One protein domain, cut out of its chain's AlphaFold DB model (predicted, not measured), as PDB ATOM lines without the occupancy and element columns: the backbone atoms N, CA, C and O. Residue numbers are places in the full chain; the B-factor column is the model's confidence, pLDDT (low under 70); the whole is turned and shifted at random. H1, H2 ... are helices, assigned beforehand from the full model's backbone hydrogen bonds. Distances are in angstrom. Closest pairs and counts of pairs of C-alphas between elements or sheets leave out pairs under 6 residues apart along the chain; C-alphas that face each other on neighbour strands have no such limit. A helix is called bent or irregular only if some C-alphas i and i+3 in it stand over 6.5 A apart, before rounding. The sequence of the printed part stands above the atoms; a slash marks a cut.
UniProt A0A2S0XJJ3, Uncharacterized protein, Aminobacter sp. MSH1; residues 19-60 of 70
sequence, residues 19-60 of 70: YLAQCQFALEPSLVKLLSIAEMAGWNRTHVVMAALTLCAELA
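What this domain is: This is residues 19 to 60 of the 70 residues of an uncharacterized protein of Aminobacter sp. MSH1 (UniProt A0A2S0XJJ3). Two helices make an open, V-shaped hairpin: H1 and H2 come together beside the tight turn at residues 41 to 44 and spread apart toward residues 19 and 60. H1 is the longer side and is bent into two arms, H1a and H1b; H1b meets H2 beside the turn, H1a is apart from H2, and both far ends of the V, residues 19 to 30 and 53 to 60, stand free. The printed part has 42 residues, with two named helices, H1 then H2, no named strand, and the class all helix. It is only just loose, close to compact, with a radius of gyration of the C-alphas of 11.3 A, and elongated, spanning 35 by 22 by 13 A.

Where its parts are: H1, residues 19 to 40, begins with C-alpha 19 at (86.405, 84.883, 163.617). By its hydrogen bonds it was assigned as one helix, but it is bent: C-alphas 26 and 29 are 7.2 A apart. Its arms are H1a, residues 19 to 26, 10.7 A from first to last C-alpha, and H1b, residues 29 to 40, 16.3 A, ending with C-alpha 40 at (96.608, 67.973, 138.402). H2, residues 45 to 60, measures 22.7 A and ends with C-alpha 60 at (102.406, 84.409, 160.135).

How they stand to each other: H1a and H1b stand at a steep tilt of 50 degrees. H1b and H2 form a helical hairpin, running opposite ways at a steep tilt of 44 degrees. They touch through residues 35 to 39 of H1b and 45 to 49 of H2 alone; the closest C-alphas, those of Glu 39 and Arg 45, are 5.9 A apart. H1a and H2 are apart. In H1a, H1b and H2 every O i to N i+4 pair is within hydrogen-bond range.

The domain as a whole: The two C-alphas farthest apart, those of Tyr 19 and Gly 42, are 34.6 A from each other. Residues 19 to 30 of H1 and 53 to 60 of H2 stand free. The printed part has no cut, and the link from H1 to H2 is tight, with 4 residues. The mean pLDDT of the printed part is 95.9, and no printed residue is under 70.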
ATOM      1  N   TYR A  19      85.668  84.197 164.683       95.81
ATOM      2  CA  TYR A  19      86.405  84.883 163.617       95.81
ATOM      3  C   TYR A  19      87.261  83.913 162.795       95.81
ATOM      4  O   TYR A  19      87.217  83.902 161.560       95.81
ATOM      5  N   LEU A  20      87.985  83.019 163.478       94.56
ATOM      6  CA  LEU A  20      88.815  82.007 162.827       94.56
ATOM      7  C   LEU A  20      87.987  81.068 161.937       94.56
ATOM      8  O   LEU A  20      88.434  80.707 160.847       94.56
ATOM      9  N   ALA A  21      86.777  80.699 162.362       95.69
ATOM     10  CA  ALA A  21      85.893  79.851 161.570       95.69
ATOM     11  C   ALA A  21      85.430  80.567 160.289       95.69
ATOM     12  O   ALA A  21      85.396  79.956 159.218       95.69
ATOM     13  N   GLN A  22      85.153  81.872 160.360       96.50
ATOM     14  CA  GLN A  22      84.818  82.663 159.172       96.50
ATOM     15  C   GLN A  22      85.997  82.787 158.204       96.50
ATOM     16  O   GLN A  22      85.810  82.638 156.994       96.50
ATOM     17  N   CYS A  23      87.214  82.989 158.717       95.44
ATOM     18  CA  CYS A  23      88.429  82.968 157.903       95.44
ATOM     19  C   CYS A  23      88.587  81.634 157.165       95.44
ATOM     20  O   CYS A  23      88.815  81.621 155.955       95.44
ATOM     21  N   GLN A  24      88.426  80.509 157.870       95.12
ATOM     22  CA  GLN A  24      88.522  79.172 157.274       95.12
ATOM     23  C   GLN A  24      87.495  78.983 156.157       95.12
ATOM     24  O   GLN A  24      87.871  78.621 155.042       95.12
ATOM     25  N   PHE A  25      86.227  79.303 156.423       95.12
ATOM     26  CA  PHE A  25      85.150  79.181 155.443       95.12
ATOM     27  C   PHE A  25      85.395  80.035 154.190       95.12
ATOM     28  O   PHE A  25      85.196  79.579 153.064       95.12
ATOM     29  N   ALA A  26      85.860  81.275 154.363       95.12
ATOM     30  CA  ALA A  26      86.141  82.171 153.248       95.12
ATOM     31  C   ALA A  26      87.330  81.704 152.385       95.12
ATOM     32  O   ALA A  26      87.318  81.877 151.162       95.12
ATOM     33  N   LEU A  27      88.358  81.119 153.008       94.56
ATOM     34  CA  LEU A  27      89.586  80.689 152.336       94.56
ATOM     35  C   LEU A  27      89.481  79.297 151.703       94.56
ATOM     36  O   LEU A  27      90.125  79.060 150.675       94.56
ATOM     37  N   GLU A  28      88.672  78.397 152.270       95.38
ATOM     38  CA  GLU A  28      88.573  76.986 151.869       95.38
ATOM     39  C   GLU A  28      88.436  76.791 150.346       95.38
ATOM     40  O   GLU A  28      89.263  76.074 149.775       95.38
ATOM     41  N   PRO A  29      87.508  77.458 149.626       93.75
ATOM     42  CA  PRO A  29      87.329  77.206 148.195       93.75
ATOM     43  C   PRO A  29      88.571  77.557 147.369       93.75
ATOM     44  O   PRO A  29      88.893  76.884 146.385       93.75
ATOM     45  N   SER A  30      89.282  78.617 147.764       94.62
ATOM     46  CA  SER A  30      90.490  79.075 147.075       94.62
ATOM     47  C   SER A  30      91.671  78.153 147.359       94.62
ATOM     48  O   SER A  30      92.389  77.783 146.428       94.62
ATOM     49  N   LEU A  31      91.842  77.738 148.618       94.62
ATOM     50  CA  LEU A  31      92.912  76.829 149.018       94.62
ATOM     51  C   LEU A  31      92.728  75.444 148.386       94.62
ATOM     52  O   LEU A  31      93.652  74.929 147.762       94.62
ATOM     53  N   VAL A  32      91.521  74.872 148.447       95.62
ATOM     54  CA  VAL A  32      91.205  73.577 147.818       95.62
ATOM     55  C   VAL A  32      91.476  73.619 146.315       95.62
ATOM     56  O   VAL A  32      92.083  72.699 145.764       95.62
ATOM     57  N   LYS A  33      91.083  74.707 145.641       95.94
ATOM     58  CA  LYS A  33      91.345  74.881 144.210       95.94
ATOM     59  C   LYS A  33      92.841  74.951 143.898       95.94
ATOM     60  O   LYS A  33      93.274  74.329 142.931       95.94
ATOM     61  N   LEU A  34      93.621  75.684 144.690       95.62
ATOM     62  CA  LEU A  34      95.073  75.775 144.523       95.62
ATOM     63  C   LEU A  34      95.733  74.396 144.647       95.62
ATOM     64  O   LEU A  34      96.480  73.992 143.756       95.62
ATOM     65  N   LEU A  35      95.412  73.657 145.713       96.81
ATOM     66  CA  LEU A  35      95.944  72.315 145.955       96.81
ATOM     67  C   LEU A  35      95.567  71.347 144.824       96.81
ATOM     68  O   LEU A  35      96.411  70.592 144.348       96.81
ATOM     69  N   SER A  36      94.323  71.419 144.339       96.94
ATOM     70  CA  SER A  36      93.851  70.608 143.214       96.94
ATOM     71  C   SER A  36      94.605  70.907 141.913       96.94
ATOM     72  O   SER A  36      94.942  69.979 141.184       96.94
ATOM     73  N   ILE A  37      94.913  72.176 141.621       98.19
ATOM     74  CA  ILE A  37      95.699  72.554 140.434       98.19
ATOM     75  C   ILE A  37      97.109  71.959 140.496       98.19
ATOM     76  O   ILE A  37      97.587  71.433 139.493       98.19
ATOM     77  N   ALA A  38      97.751  72.000 141.661       98.12
ATOM     78  CA  ALA A  38      99.069  71.402 141.851       98.12
ATOM     79  C   ALA A  38      99.035  69.871 141.682       98.12
ATOM     80  O   ALA A  38      99.882  69.302 140.995       98.12
ATOM     81  N   GLU A  39      98.021  69.204 142.239       97.12
ATOM     82  CA  GLU A  39      97.819  67.758 142.071       97.12
ATOM     83  C   GLU A  39      97.602  67.386 140.592       97.12
ATOM     84  O   GLU A  39      98.240  66.464 140.085       97.12
ATOM     85  N   MET A  40      96.795  68.157 139.851       97.69
ATOM     86  CA  MET A  40      96.608  67.973 138.402       97.69
ATOM     87  C   MET A  40      97.885  68.223 137.586       97.69
ATOM     88  O   MET A  40      98.047  67.642 136.517       97.69
ATOM     89  N   ALA A  41      98.804  69.052 138.086       98.25
ATOM     90  CA  ALA A  41     100.132  69.245 137.503       98.25
ATOM     91  C   ALA A  41     101.114  68.100 137.840       98.25
ATOM     92  O   ALA A  41     102.292  68.178 137.493       98.25
ATOM     93  N   GLY A  42     100.648  67.043 138.512       98.31
ATOM     94  CA  GLY A  42     101.432  65.859 138.862       98.31
ATOM     95  C   GLY A  42     102.186  65.971 140.186       98.31
ATOM     96  O   GLY A  42     103.058  65.147 140.460       98.31
ATOM     97  N   TRP A  43     101.897  66.981 141.012       98.50
ATOM     98  CA  TRP A  43     102.573  67.141 142.297       98.50
ATOM     99  C   TRP A  43     102.015  66.152 143.322       98.50
ATOM    100  O   TRP A  43     100.828  65.826 143.331       98.50
ATOM    101  N   ASN A  44     102.866  65.685 144.235       98.12
ATOM    102  CA  ASN A  44     102.428  64.813 145.318       98.12
ATOM    103  C   ASN A  44     101.583  65.597 146.334       98.12
ATOM    104  O   ASN A  44     102.090  66.519 146.972       98.12
ATOM    105  N   ARG A  45     100.328  65.181 146.533       95.56
ATOM    106  CA  ARG A  45      99.359  65.851 147.414       95.56
ATOM    107  C   ARG A  45      99.896  66.141 148.819       95.56
ATOM    108  O   ARG A  45      99.737  67.260 149.300       95.56
ATOM    109  N   THR A  46     100.540  65.171 149.468       97.19
ATOM    110  CA  THR A  46     101.095  65.343 150.820       97.19
ATOM    111  C   THR A  46     102.160  66.431 150.839       97.19
ATOM    112  O   THR A  46     102.110  67.314 151.690       97.19
ATOM    113  N   HIS A  47     103.086  66.425 149.878       98.19
ATOM    114  CA  HIS A  47     104.110  67.466 149.784       98.19
ATOM    115  C   HIS A  47     103.520  68.847 149.481       98.19
ATOM    116  O   HIS A  47     103.983  69.823 150.061       98.19
ATOM    117  N   VAL A  48     102.484  68.948 148.636       97.62
ATOM    118  CA  VAL A  48     101.818  70.236 148.366       97.62
ATOM    119  C   VAL A  48     101.178  70.800 149.633       97.62
ATOM    120  O   VAL A  48     101.366  71.974 149.940       97.62
ATOM    121  N   VAL A  49     100.451  69.972 150.389       96.88
ATOM    122  CA  VAL A  49      99.819  70.398 151.647       96.88
ATOM    123  C   VAL A  49     100.871  70.839 152.662       96.88
ATOM    124  O   VAL A  49     100.725  71.902 153.258       96.88
ATOM    125  N   MET A  50     101.952  70.070 152.823       97.81
ATOM    126  CA  MET A  50     103.039  70.435 153.735       97.81
ATOM    127  C   MET A  50     103.718  71.742 153.323       97.81
ATOM    128  O   MET A  50     103.931  72.600 154.170       97.81
ATOM    129  N   ALA A  51     103.997  71.933 152.030       97.44
ATOM    130  CA  ALA A  51     104.570  73.177 151.529       97.44
ATOM    131  C   ALA A  51     103.643  74.378 151.776       97.44
ATOM    132  O   ALA A  51     104.109  75.430 152.203       97.44
ATOM    133  N   ALA A  52     102.332  74.221 151.563       96.38
ATOM    134  CA  ALA A  52     101.356  75.266 151.859       96.38
ATOM    135  C   ALA A  52     101.338  75.628 153.354       96.38
ATOM    136  O   ALA A  52     101.335  76.809 153.687       96.38
ATOM    137  N   LEU A  53     101.385  74.633 154.249       95.56
ATOM    138  CA  LEU A  53     101.468  74.862 155.696       95.56
ATOM    139  C   LEU A  53     102.747  75.611 156.088       95.56
ATOM    140  O   LEU A  53     102.667  76.567 156.855       95.56
ATOM    141  N   THR A  54     103.902  75.216 155.542       96.56
ATOM    142  CA  THR A  54     105.180  75.903 155.785       96.56
ATOM    143  C   THR A  54     105.114  77.367 155.354       96.56
ATOM    144  O   THR A  54     105.441  78.244 156.146       96.56
ATOM    145  N   LEU A  55     104.609  77.648 154.149       96.00
ATOM    146  CA  LEU A  55     104.464  79.021 153.649       96.00
ATOM    147  C   LEU A  55     103.518  79.859 154.521       96.00
ATOM    148  O   LEU A  55     103.793  81.024 154.789       96.00
ATOM    149  N   CYS A  56     102.403  79.285 154.979       93.88
ATOM    150  CA  CYS A  56     101.491  79.979 155.889       93.88
ATOM    151  C   CYS A  56     102.151  80.301 157.237       93.88
ATOM    152  O   CYS A  56     101.916  81.383 157.767       93.88
ATOM    153  N   ALA A  57     102.965  79.391 157.778       92.88
ATOM    154  CA  ALA A  57     103.696  79.624 159.020       92.88
ATOM    155  C   ALA A  57     104.724  80.755 158.862       92.88
ATOM    156  O   ALA A  57     104.739  81.678 159.668       92.88
ATOM    157  N   GLU A  58     105.504  80.740 157.778       93.69
ATOM    158  CA  GLU A  58     106.467  81.804 157.462       93.69
ATOM    159  C   GLU A  58     105.784  83.174 157.330       93.69
ATOM    160  O   GLU A  58     106.288  84.169 157.844       93.69
ATOM    161  N   LEU A  59     104.612  83.232 156.686       90.94
ATOM    162  CA  LEU A  59     103.834  84.467 156.559       90.94
ATOM    163  C   LEU A  59     103.278  84.961 157.900       90.94
ATOM    164  O   LEU A  59     103.187  86.169 158.097       90.94
ATOM    165  N   ALA A  60     102.913  84.055 158.810       88.06
ATOM    166  CA  ALA A  60     102.406  84.409 160.135       88.06
ATOM    167  C   ALA A  60     103.497  84.969 161.067       88.06
ATOM    168  O   ALA A  60     103.187  85.697 162.005       88.06
TER     169      ALA A  60